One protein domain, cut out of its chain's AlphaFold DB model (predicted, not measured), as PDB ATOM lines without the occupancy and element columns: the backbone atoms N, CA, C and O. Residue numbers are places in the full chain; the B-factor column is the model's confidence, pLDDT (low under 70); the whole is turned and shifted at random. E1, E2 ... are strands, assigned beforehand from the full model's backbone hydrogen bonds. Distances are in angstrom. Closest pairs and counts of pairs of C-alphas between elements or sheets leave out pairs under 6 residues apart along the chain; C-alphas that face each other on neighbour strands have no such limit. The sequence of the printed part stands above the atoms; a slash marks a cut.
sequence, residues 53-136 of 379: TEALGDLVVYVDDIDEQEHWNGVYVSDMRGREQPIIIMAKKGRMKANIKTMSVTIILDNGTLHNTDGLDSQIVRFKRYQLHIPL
ATOM      1  N   THR A  53     -38.604 -11.509 -23.949       82.38
ATOM      2  CA  THR A  53     -39.989 -11.112 -23.725       82.38
ATOM      3  C   THR A  53     -40.748 -12.256 -23.069       82.38
ATOM      4  O   THR A  53     -40.708 -13.393 -23.533       82.38
ATOM      5  N   GLU A  54     -41.509 -11.936 -22.027       78.38
ATOM      6  CA  GLU A  54     -42.569 -12.803 -21.511       78.38
ATOM      7  C   GLU A  54     -43.715 -12.847 -22.528       78.38
ATOM      8  O   GLU A  54     -44.508 -11.910 -22.641       78.38
ATOM      9  N   ALA A  55     -43.755 -13.907 -23.334       62.69
ATOM     10  CA  ALA A  55     -44.729 -14.023 -24.411       62.69
ATOM     11  C   ALA A  55     -46.110 -14.393 -23.849       62.69
ATOM     12  O   ALA A  55     -47.102 -13.755 -24.189       62.69
ATOM     13  N   LEU A  56     -46.183 -15.418 -22.987       66.44
ATOM     14  CA  LEU A  56     -47.440 -16.018 -22.520       66.44
ATOM     15  C   LEU A  56     -47.275 -16.686 -21.140       66.44
ATOM     16  O   LEU A  56     -46.978 -17.878 -21.062       66.44
ATOM     17  N   GLY A  57     -47.496 -15.933 -20.057       70.19
ATOM     18  CA  GLY A  57     -47.318 -16.430 -18.682       70.19
ATOM     19  C   GLY A  57     -45.846 -16.727 -18.385       70.19
ATOM     20  O   GLY A  57     -44.992 -15.904 -18.694       70.19
ATOM     21  N   ASP A  58     -45.545 -17.926 -17.876       78.06
ATOM     22  CA  ASP A  58     -44.183 -18.369 -17.513       78.06
ATOM     23  C   ASP A  58     -43.335 -18.836 -18.722       78.06
ATOM     24  O   ASP A  58     -42.471 -19.711 -18.608       78.06
ATOM     25  N   LEU A  59     -43.620 -18.300 -19.913       85.62
ATOM     26  CA  LEU A  59     -42.900 -18.592 -21.151       85.62
ATOM     27  C   LEU A  59     -42.126 -17.356 -21.607       85.62
ATOM     28  O   LEU A  59     -42.718 -16.366 -22.051       85.62
ATOM     29  N   VAL A  60     -40.800 -17.450 -21.576       88.94
ATOM     30  CA  VAL A  60     -39.906 -16.398 -22.065       88.94
ATOM     31  C   VAL A  60     -39.405 -16.769 -23.452       88.94
ATOM     32  O   VAL A  60     -38.886 -17.866 -23.663       88.94
ATOM     33  N   VAL A  61     -39.544 -15.846 -24.399       90.62
ATOM     34  CA  VAL A  61     -39.089 -16.002 -25.781       90.62
ATOM     35  C   VAL A  61     -38.079 -14.907 -26.097       90.62
ATOM     36  O   VAL A  61     -38.282 -13.738 -25.773       90.62
ATOM     37  N   TYR A  62     -36.991 -15.299 -26.744       92.50
ATOM     38  CA  TYR A  62     -36.012 -14.414 -27.352       92.50
ATOM     39  C   TYR A  62     -35.874 -14.769 -28.828       92.50
ATOM     40  O   TYR A  62     -35.826 -15.946 -29.196       92.50
ATOM     41  N   VAL A  63     -35.796 -13.736 -29.657       93.75
ATOM     42  CA  VAL A  63     -35.610 -13.843 -31.102       93.75
ATOM     43  C   VAL A  63     -34.479 -12.906 -31.501       93.75
ATOM     44  O   VAL A  63     -34.491 -11.744 -31.101       93.75
ATOM     45  N   ASP A  64     -33.499 -13.400 -32.252       93.81
ATOM     46  CA  ASP A  64     -32.361 -12.591 -32.705       93.81
ATOM     47  C   ASP A  64     -32.771 -11.606 -33.816       93.81
ATOM     48  O   ASP A  64     -32.433 -10.424 -33.754       93.81
ATOM     49  N   ASP A  65     -33.552 -12.081 -34.789       93.31
ATOM     50  CA  ASP A  65     -33.989 -11.321 -35.968       93.31
ATOM     51  C   ASP A  65     -35.390 -11.773 -36.427       93.31
ATOM     52  O   ASP A  65     -35.693 -12.972 -36.404       93.31
ATOM     53  N   ILE A  66     -36.258 -10.828 -36.803       91.06
ATOM     54  CA  ILE A  66     -37.614 -11.079 -37.305       91.06
ATOM     55  C   ILE A  66     -37.698 -10.540 -38.739       91.06
ATOM     56  O   ILE A  66     -37.498  -9.356 -38.989       91.06
ATOM     57  N   ASP A  67     -38.016 -11.411 -39.698       88.94
ATOM     58  CA  ASP A  67     -38.137 -10.998 -41.099       88.94
ATOM     59  C   ASP A  67     -39.454 -10.246 -41.396       88.94
ATOM     60  O   ASP A  67     -40.389 -10.224 -40.593       88.94
ATOM     61  N   GLU A  68     -39.564  -9.653 -42.594       85.06
ATOM     62  CA  GLU A  68     -40.769  -8.932 -43.055       85.06
ATOM     63  C   GLU A  68     -42.042  -9.805 -43.107       85.06
ATOM     64  O   GLU A  68     -43.150  -9.291 -43.250       85.06
ATOM     65  N   GLN A  69     -41.895 -11.129 -43.023       82.50
ATOM     66  CA  GLN A  69     -42.974 -12.116 -43.045       82.50
ATOM     67  C   GLN A  69     -43.265 -12.677 -41.640       82.50
ATOM     68  O   GLN A  69     -43.973 -13.680 -41.520       82.50
ATOM     69  N   GLU A  70     -42.728 -12.038 -40.593       83.38
ATOM     70  CA  GLU A  70     -42.824 -12.429 -39.182       83.38
ATOM     71  C   GLU A  70     -42.236 -13.821 -38.867       83.38
ATOM     72  O   GLU A  70     -42.602 -14.461 -37.872       83.38
ATOM     73  N   HIS A  71     -41.303 -14.321 -39.683       90.56
ATOM     74  CA  HIS A  71     -40.495 -15.477 -39.310       90.56
ATOM     75  C   HIS A  71     -39.335 -15.053 -38.424       90.56
ATOM     76  O   HIS A  71     -38.632 -14.079 -38.667       90.56
ATOM     77  N   TRP A  72     -39.107 -15.858 -37.402       93.38
ATOM     78  CA  TRP A  72     -38.073 -15.646 -36.413       93.38
ATOM     79  C   TRP A  72     -36.815 -16.403 -36.818       93.38
ATOM     80  O   TRP A  72     -36.881 -17.598 -37.124       93.38
ATOM     81  N   ASN A  73     -35.666 -15.747 -36.757       94.69
ATOM     82  CA  ASN A  73     -34.347 -16.336 -36.926       94.69
ATOM     83  C   ASN A  73     -33.629 -16.323 -35.573       94.69
ATOM     84  O   ASN A  73     -33.642 -15.320 -34.868       94.69
ATOM     85  N   GLY A  74     -33.023 -17.451 -35.194       95.06
ATOM     86  CA  GLY A  74     -32.334 -17.578 -33.905       95.06
ATOM     87  C   GLY A  74     -33.293 -17.440 -32.720       95.06
ATOM     88  O   GLY A  74     -33.373 -16.393 -32.084       95.06
ATOM     89  N   VAL A  75     -34.029 -18.510 -32.421       95.19
ATOM     90  CA  VAL A  75     -35.070 -18.508 -31.388       95.19
ATOM     91  C   VAL A  75     -34.596 -19.249 -30.149       95.19
ATOM     92  O   VAL A  75     -34.134 -20.389 -30.242       95.19
ATOM     93  N   TYR A  76     -34.774 -18.621 -28.993       94.94
ATOM     94  CA  TYR A  76     -34.582 -19.217 -27.678       94.94
ATOM     95  C   TYR A  76     -35.890 -19.136 -26.894       94.94
ATOM     96  O   TYR A  76     -36.482 -18.067 -26.765       94.94
ATOM     97  N   VAL A  77     -36.353 -20.266 -26.374       93.62
ATOM     98  CA  VAL A  77     -37.582 -20.362 -25.584       93.62
ATOM     99  C   VAL A  77     -37.259 -21.017 -24.250       93.62
ATOM    100  O   VAL A  77     -36.666 -22.092 -24.222       93.62
ATOM    101  N   SER A  78     -37.674 -20.383 -23.159       92.38
ATOM    102  CA  SER A  78     -37.635 -20.935 -21.806       92.38
ATOM    103  C   SER A  78     -39.063 -21.171 -21.329       92.38
ATOM    104  O   SER A  78     -39.813 -20.214 -21.145       92.38
ATOM    105  N   ASP A  79     -39.437 -22.437 -21.153       90.75
ATOM    106  CA  ASP A  79     -40.772 -22.856 -20.720       90.75
ATOM    107  C   ASP A  79     -40.741 -23.339 -19.265       90.75
ATOM    108  O   ASP A  79     -40.228 -24.423 -18.981       90.75
ATOM    109  N   MET A  80     -41.284 -22.527 -18.352       86.31
ATOM    110  CA  MET A  80     -41.379 -22.830 -16.915       86.31
ATOM    111  C   MET A  80     -42.780 -23.278 -16.477       86.31
ATOM    112  O   MET A  80     -43.025 -23.485 -15.290       86.31
ATOM    113  N   ARG A  81     -43.725 -23.445 -17.408       82.94
ATOM    114  CA  ARG A  81     -45.132 -23.696 -17.063       82.94
ATOM    115  C   ARG A  81     -45.285 -25.018 -16.303       82.94
ATOM    116  O   ARG A  81     -45.093 -26.095 -16.870       82.94
ATOM    117  N   GLY A  82     -45.674 -24.928 -15.028       77.44
ATOM    118  CA  GLY A  82     -45.925 -26.082 -14.157       77.44
ATOM    119  C   GLY A  82     -44.672 -26.871 -13.763       77.44
ATOM    120  O   GLY A  82     -44.790 -28.055 -13.455       77.44
ATOM    121  N   ARG A  83     -43.485 -26.251 -13.815       79.88
ATOM    122  CA  ARG A  83     -42.194 -26.898 -13.525       79.88
ATOM    123  C   ARG A  83     -41.336 -26.031 -12.608       79.88
ATOM    124  O   ARG A  83     -41.379 -24.811 -12.698       79.88
ATOM    125  N   GLU A  84     -40.504 -26.667 -11.785       81.56
ATOM    126  CA  GLU A  84     -39.480 -25.960 -10.998       81.56
ATOM    127  C   GLU A  84     -38.257 -25.575 -11.845       81.56
ATOM    128  O   GLU A  84     -37.620 -24.555 -11.586       81.56
ATOM    129  N   GLN A  85     -37.940 -26.367 -12.877       85.50
ATOM    130  CA  GLN A  85     -36.838 -26.108 -13.804       85.50
ATOM    131  C   GLN A  85     -37.354 -25.889 -15.236       85.50
ATOM    132  O   GLN A  85     -38.257 -26.611 -15.677       85.50
ATOM    133  N   PRO A  86     -36.801 -24.915 -15.985       88.19
ATOM    134  CA  PRO A  86     -37.258 -24.612 -17.334       88.19
ATOM    135  C   PRO A  86     -36.845 -25.689 -18.337       88.19
ATOM    136  O   PRO A  86     -35.713 -26.179 -18.321       88.19
ATOM    137  N   ILE A  87     -37.721 -25.966 -19.302       91.25
ATOM    138  CA  ILE A  87     -37.278 -26.544 -20.573       91.25
ATOM    139  C   ILE A  87     -36.703 -25.418 -21.424       91.25
ATOM    140  O   ILE A  87     -37.386 -24.430 -21.699       91.25
ATOM    141  N   ILE A  88     -35.476 -25.609 -21.906       93.56
ATOM    142  CA  ILE A  88     -34.826 -24.676 -22.824       93.56
ATOM    143  C   ILE A  88     -34.897 -25.215 -24.247       93.56
ATOM    144  O   ILE A  88     -34.432 -26.317 -24.535       93.56
ATOM    145  N   ILE A  89     -35.444 -24.427 -25.166       95.38
ATOM    146  CA  ILE A  89     -35.563 -24.778 -26.578       95.38
ATOM    147  C   ILE A  89     -34.790 -23.762 -27.405       95.38
ATOM    148  O   ILE A  89     -35.040 -22.565 -27.326       95.38
ATOM    149  N   MET A  90     -33.877 -24.251 -28.235       96.25
ATOM    150  CA  MET A  90     -33.105 -23.445 -29.176       96.25
ATOM    151  C   MET A  90     -33.432 -23.887 -30.594       96.25
ATOM    152  O   MET A  90     -33.371 -25.078 -30.892       96.25
ATOM    153  N   ALA A  91     -33.770 -22.961 -31.486       97.81
ATOM    154  CA  ALA A  91     -34.115 -23.282 -32.867       97.81
ATOM    155  C   ALA A  91     -33.532 -22.271 -33.851       97.81
ATOM    156  O   ALA A  91     -33.432 -21.080 -33.567       97.81
ATOM    157  N   LYS A  92     -33.173 -22.750 -35.048       96.56
ATOM    158  CA  LYS A  92     -32.660 -21.872 -36.109       96.56
ATOM    159  C   LYS A  92     -33.739 -20.946 -36.652       96.56
ATOM    160  O   LYS A  92     -33.443 -19.793 -36.941       96.56
ATOM    161  N   LYS A  93     -34.958 -21.467 -36.819       95.94
ATOM    162  CA  LYS A  93     -36.109 -20.709 -37.312       95.94
ATOM    163  C   LYS A  93     -37.334 -20.955 -36.446       95.94
ATOM    164  O   LYS A  93     -37.517 -22.061 -35.940       95.94
ATOM    165  N   GLY A  94     -38.195 -19.956 -36.327       93.88
ATOM    166  CA  GLY A  94     -39.473 -20.062 -35.641       93.88
ATOM    167  C   GLY A  94     -40.551 -19.223 -36.308       93.88
ATOM    168  O   GLY A  94     -40.274 -18.392 -37.164       93.88
ATOM    169  N   ARG A  95     -41.803 -19.479 -35.950       91.19
ATOM    170  CA  ARG A  95     -42.945 -18.620 -36.280       91.19
ATOM    171  C   ARG A  95     -44.075 -18.883 -35.310       91.19
ATOM    172  O   ARG A  95     -44.181 -19.983 -34.761       91.19
ATOM    173  N   MET A  96     -44.975 -17.925 -35.184       87.00
ATOM    174  CA  MET A  96     -46.160 -18.053 -34.353       87.00
ATOM    175  C   MET A  96     -47.423 -18.097 -35.207       87.00
ATOM    176  O   MET A  96     -47.530 -17.434 -36.234       87.00
ATOM    177  N   LYS A  97     -48.393 -18.915 -34.802       86.19
ATOM    178  CA  LYS A  97     -49.726 -18.957 -35.403       86.19
ATOM    179  C   LYS A  97     -50.782 -18.932 -34.316       86.19
ATOM    180  O   LYS A  97     -50.762 -19.771 -33.420       86.19
ATOM    181  N   ALA A  98     -51.739 -18.023 -34.427       79.88
ATOM    182  CA  ALA A  98     -52.899 -17.987 -33.549       79.88
ATOM    183  C   ALA A  98     -54.075 -18.740 -34.195       79.88
ATOM    184  O   ALA A  98     -54.376 -18.538 -35.371       79.88
ATOM    185  N   ASN A  99     -54.739 -19.614 -33.437       75.94
ATOM    186  CA  ASN A  99     -55.960 -20.299 -33.854       75.94
ATOM    187  C   ASN A  99     -57.156 -19.750 -33.072       75.94
ATOM    188  O   ASN A  99     -57.254 -19.920 -31.858       75.94
ATOM    189  N   ILE A 100     -58.071 -19.118 -33.807       63.22
ATOM    190  CA  ILE A 100     -59.264 -18.449 -33.276       63.22
ATOM    191  C   ILE A 100     -60.321 -19.466 -32.823       63.22
ATOM    192  O   ILE A 100     -61.042 -19.217 -31.864       63.22
ATOM    193  N   LYS A 101     -60.413 -20.630 -33.480       61.88
ATOM    194  CA  LYS A 101     -61.428 -21.646 -33.153       61.88
ATOM    195  C   LYS A 101     -61.124 -22.356 -31.839       61.88
ATOM    196  O   LYS A 101     -62.035 -22.639 -31.074       61.88
ATOM    197  N   THR A 102     -59.849 -22.647 -31.595       64.50
ATOM    198  CA  THR A 102     -59.385 -23.377 -30.404       64.50
ATOM    199  C   THR A 102     -58.818 -22.458 -29.323       64.50
ATOM    200  O   THR A 102     -58.285 -22.961 -28.341       64.50
ATOM    201  N   MET A 103     -58.900 -21.129 -29.506       67.88
ATOM    202  CA  MET A 103     -58.348 -20.115 -28.595       67.88
ATOM    203  C   MET A 103     -56.914 -20.447 -28.152       67.88
ATOM    204  O   MET A 103     -56.581 -20.463 -26.971       67.88
ATOM    205  N   SER A 104     -56.046 -20.773 -29.109       76.25
ATOM    206  CA  SER A 104     -54.693 -21.260 -28.814       76.25
ATOM    207  C   SER A 104     -53.656 -20.628 -29.726       76.25
ATOM    208  O   SER A 104     -53.860 -20.546 -30.938       76.25
ATOM    209  N   VAL A 105     -52.507 -20.272 -29.168       82.69
ATOM    210  CA  VAL A 105     -51.315 -19.877 -29.918       82.69
ATOM    211  C   VAL A 105     -50.420 -21.095 -30.095       82.69
ATOM    212  O   VAL A 105     -50.244 -21.896 -29.187       82.69
ATOM    213  N   THR A 106     -49.869 -21.270 -31.289       88.19
ATOM    214  CA  THR A 106     -48.900 -22.321 -31.595       88.19
ATOM    215  C   THR A 106     -47.602 -21.680 -32.044       88.19
ATOM    216  O   THR A 106     -47.569 -21.005 -33.074       88.19
ATOM    217  N   ILE A 107     -46.531 -21.922 -31.297       90.75
ATOM    218  CA  ILE A 107     -45.175 -21.568 -31.713       90.75
ATOM    219  C   ILE A 107     -44.595 -22.774 -32.448       90.75
ATOM    220  O   ILE A 107     -44.530 -23.877 -31.909       90.75
ATOM    221  N   ILE A 108     -44.200 -22.577 -33.701       94.44
ATOM    222  CA  ILE A 108     -43.611 -23.609 -34.552       94.44
ATOM    223  C   ILE A 108     -42.124 -23.315 -34.671       94.44
ATOM    224  O   ILE A 108     -41.746 -22.282 -35.212       94.44
ATOM    225  N   LEU A 109     -41.299 -24.239 -34.195       96.12
ATOM    226  CA  LEU A 109     -39.845 -24.147 -34.198       96.12
ATOM    227  C   LEU A 109     -39.278 -25.169 -35.183       96.12
ATOM    228  O   LEU A 109     -39.666 -26.337 -35.166       96.12
ATOM    229  N   ASP A 110     -38.361 -24.739 -36.041       97.25
ATOM    230  CA  ASP A 110     -37.760 -25.547 -37.098       97.25
ATOM    231  C   ASP A 110     -36.234 -25.669 -36.874       97.25
ATOM    232  O   ASP A 110     -35.525 -24.681 -36.666       97.25
ATOM    233  N   ASN A 111     -35.730 -26.906 -36.960       96.94
ATOM    234  CA  ASN A 111     -34.330 -27.316 -36.784       96.94
ATOM    235  C   ASN A 111     -33.695 -26.815 -35.478       96.94
ATOM    236  O   ASN A 111     -32.926 -25.848 -35.480       96.94
ATOM    237  N   GLY A 112     -33.992 -27.500 -34.376       96.56
ATOM    238  CA  GLY A 112     -33.575 -27.085 -33.043       96.56
ATOM    239  C   GLY A 112     -33.230 -28.226 -32.094       96.56
ATOM    240  O   GLY A 112     -33.269 -29.409 -32.449       96.56
ATOM    241  N   THR A 113     -32.872 -27.843 -30.874       96.50
ATOM    242  CA  THR A 113     -32.634 -28.727 -29.737       96.50
ATOM    243  C   THR A 113     -33.520 -28.312 -28.573       96.50
ATOM    244  O   THR A 113     -33.695 -27.130 -28.288       96.50
ATOM    245  N   LEU A 114     -34.092 -29.301 -27.902       93.88
ATOM    246  CA  LEU A 114     -34.804 -29.146 -26.646       93.88
ATOM    247  C   LEU A 114     -33.933 -29.753 -25.552       93.88
ATOM    248  O   LEU A 114     -33.489 -30.893 -25.675       93.88
ATOM    249  N   HIS A 115     -33.686 -28.977 -24.510       92.62
ATOM    250  CA  HIS A 115     -32.912 -29.348 -23.340       92.62
ATOM    251  C   HIS A 115     -33.876 -29.455 -22.167       92.62
ATOM    252  O   HIS A 115     -34.495 -28.466 -21.772       92.62
ATOM    253  N   ASN A 116     -34.024 -30.670 -21.653       88.31
ATOM    254  CA  ASN A 116     -34.824 -30.948 -20.475       88.31
ATOM    255  C   ASN A 116     -33.887 -31.321 -19.324       88.31
ATOM    256  O   ASN A 116     -33.087 -32.250 -19.461       88.31
ATOM    257  N   THR A 117     -33.994 -30.601 -18.212       75.81
ATOM    258  CA  THR A 117     -33.154 -30.790 -17.016       75.81
ATOM    259  C   THR A 117     -34.014 -31.263 -15.845       75.81
ATOM    260  O   THR A 117     -33.908 -30.785 -14.728       75.81
ATOM    261  N   ASP A 118     -34.939 -32.181 -16.105       69.69
ATOM    262  CA  ASP A 118     -35.833 -32.692 -15.070       69.69
ATOM    263  C   ASP A 118     -35.119 -33.804 -14.274       69.69
ATOM    264  O   ASP A 118     -34.988 -34.934 -14.747       69.69
ATOM    265  N   GLY A 119     -34.592 -33.479 -13.087       69.56
ATOM    266  CA  GLY A 119     -33.908 -34.429 -12.196       69.56
ATOM    267  C   GLY A 119     -32.389 -34.567 -12.410       69.56
ATOM    268  O   GLY A 119     -31.688 -33.575 -12.599       69.56
ATOM    269  N   LEU A 120     -31.859 -35.796 -12.292       63.16
ATOM    270  CA  LEU A 120     -30.411 -36.102 -12.317       63.16
ATOM    271  C   LEU A 120     -29.825 -36.280 -13.730       63.16
ATOM    272  O   LEU A 120     -28.613 -36.156 -13.896       63.16
ATOM    273  N   ASP A 121     -30.664 -36.531 -14.739       73.69
ATOM    274  CA  ASP A 121     -30.230 -36.798 -16.111       73.69
ATOM    275  C   ASP A 121     -30.656 -35.666 -17.055       73.69
ATOM    276  O   ASP A 121     -31.843 -35.422 -17.274       73.69
ATOM    277  N   SER A 122     -29.678 -34.993 -17.667       79.69
ATOM    278  CA  SER A 122     -29.940 -33.998 -18.710       79.69
ATOM    279  C   SER A 122     -30.225 -34.689 -20.040       79.69
ATOM    280  O   SER A 122     -29.408 -35.460 -20.548       79.69
ATOM    281  N   GLN A 123     -31.377 -34.386 -20.633       86.88
ATOM    282  CA  GLN A 123     -31.785 -34.944 -21.917       86.88
ATOM    283  C   GLN A 123     -31.779 -33.865 -22.995       86.88
ATOM    284  O   GLN A 123     -32.342 -32.783 -22.822       86.88
ATOM    285  N   ILE A 124     -31.165 -34.182 -24.139       91.81
ATOM    286  CA  ILE A 124     -31.134 -33.303 -25.311       91.81
ATOM    287  C   ILE A 124     -31.854 -33.989 -26.465       91.81
ATOM    288  O   ILE A 124     -31.386 -34.993 -27.004       91.81
ATOM    289  N   VAL A 125     -32.968 -33.406 -26.892       93.44
ATOM    290  CA  VAL A 125     -33.761 -33.879 -28.026       93.44
ATOM    291  C   VAL A 125     -33.498 -32.978 -29.226       93.44
ATOM    292  O   VAL A 125     -33.786 -31.786 -29.193       93.44
ATOM    293  N   ARG A 126     -32.970 -33.541 -30.316       96.75
ATOM    294  CA  ARG A 126     -32.841 -32.836 -31.601       96.75
ATOM    295  C   ARG A 126     -34.109 -33.028 -32.420       96.75
ATOM    296  O   ARG A 126     -34.547 -34.159 -32.608       96.75
ATOM    297  N   PHE A 127     -34.663 -31.946 -32.957       96.31
ATOM    298  CA  PHE A 127     -35.881 -31.998 -33.761       96.31
ATOM    299  C   PHE A 127     -35.740 -31.223 -35.070       96.31
ATOM    300  O   PHE A 127     -35.095 -30.176 -35.146       96.31
ATOM    301  N   LYS A 128     -36.413 -31.722 -36.111       97.12
ATOM    302  CA  LYS A 128     -36.584 -30.988 -37.371       97.12
ATOM    303  C   LYS A 128     -37.707 -29.957 -37.269       97.12
ATOM    304  O   LYS A 128     -37.571 -28.863 -37.801       97.12
ATOM    305  N   ARG A 129     -38.800 -30.303 -36.586       96.19
ATOM    306  CA  ARG A 129     -39.940 -29.423 -36.326       96.19
ATOM    307  C   ARG A 129     -40.540 -29.751 -34.965       96.19
ATOM    308  O   ARG A 129     -40.801 -30.917 -34.693       96.19
ATOM    309  N   TYR A 130     -40.782 -28.730 -34.158       94.81
ATOM    310  CA  TYR A 130     -41.440 -28.821 -32.860       94.81
ATOM    311  C   TYR A 130     -42.574 -27.797 -32.801       94.81
ATOM    312  O   TYR A 130     -42.419 -26.676 -33.280       94.81
ATOM    313  N   GLN A 131     -43.731 -28.195 -32.274       93.75
ATOM    314  CA  GLN A 131     -44.906 -27.330 -32.167       93.75
ATOM    315  C   GLN A 131     -45.293 -27.209 -30.699       93.75
ATOM    316  O   GLN A 131     -45.694 -28.187 -30.075       93.75
ATOM    317  N   LEU A 132     -45.154 -26.003 -30.156       88.88
ATOM    318  CA  LEU A 132     -45.553 -25.679 -28.799       88.88
ATOM    319  C   LEU A 132     -46.951 -25.070 -28.831       88.88
ATOM    320  O   LEU A 132     -47.132 -23.943 -29.290       88.88
ATOM    321  N   HIS A 133     -47.935 -25.821 -28.347       85.31
ATOM    322  CA  HIS A 133     -49.309 -25.349 -28.226       85.31
ATOM    323  C   HIS A 133     -49.510 -24.675 -26.867       85.31
ATOM    324  O   HIS A 133     -49.261 -25.258 -25.811       85.31
ATOM    325  N   ILE A 134     -49.949 -23.424 -26.902       80.19
ATOM    326  CA  ILE A 134     -50.191 -22.591 -25.733       80.19
ATOM    327  C   ILE A 134     -51.667 -22.201 -25.775       80.19
ATOM    328  O   ILE A 134     -52.062 -21.381 -26.611       80.19
ATOM    329  N   PRO A 135     -52.518 -22.810 -24.937       72.38
ATOM    330  CA  PRO A 135     -53.902 -22.386 -24.857       72.38
ATOM    331  C   PRO A 135     -53.926 -20.965 -24.292       72.38
ATOM    332  O   PRO A 135     -53.382 -20.707 -23.218       72.38
ATOM    333  N   LEU A 136     -54.558 -20.039 -25.010       67.75
ATOM    334  CA  LEU A 136     -54.895 -18.730 -24.471       67.75
ATOM    335  C   LEU A 136     -56.130 -18.938 -23.603       67.75
ATOM    336  O   LEU A 136     -57.250 -18.657 -24.020       67.75
TER     337      LEU A 136
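This is residues 53 to 136 of the 379 residues of the protein "Lipopolysaccharide export system permease protein" of Candidatus Electrothrix aarhusiensis (UniProt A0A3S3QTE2). A single strand-only sheet, E1 E2 E3 E4 E5 side by side, is folded across its strands into a V, with the sharpest bends in E3, E4 and E5. One arm of the V holds parts of all five strands; the other is the far halves of E3, E4 and E5. The 84 printed residues hold five named strands and no named helix, all strand in class, in a meander, each strand the antiparallel neighbour of the one before. The whole is compact, radius of gyration of the C-alphas 12.9 A, but elongated, spanning 41 by 25 by 21 A.

Residues 53 to 54 pair antiparallel with residues 60 to 61 of E1, residues 59 to 66. E1 forms a hairpin with E2, residues 72 to 79, with N 62 and O 76 2.8 A apart. E2 forms a hairpin with E3, residues 87 to 99, with N 77 and O 89 2.8 A apart. E3 forms a hairpin with E4, residues 104 to 116, with N 97 and O 106 2.8 A apart. E4 forms a hairpin with E5, residues 123 to 135, with N 109 and O 130 2.8 A apart. E3 bends by 109 degrees at residue 92, E4 by 109 degrees at 111, E5 by 102 degrees at 128. E1 and E5, the edge strands, are apart.

E1 begins at C-alpha 59, (-42.900, -18.592, -21.151), and measures 18.6 A; E2 measures 17.5 A, E3 23.8 A and E4 23.6 A. E5, 25.6 A, ends at C-alpha 135, (-53.902, -22.386, -24.857).

The C-alphas farthest apart, those of Glu 68 and Leu 120, are 42.3 A apart. The printed part has no cut and no long link. Residues 55 to 56, 100 to 103, 118 to 120 and 136 have pLDDT under 70.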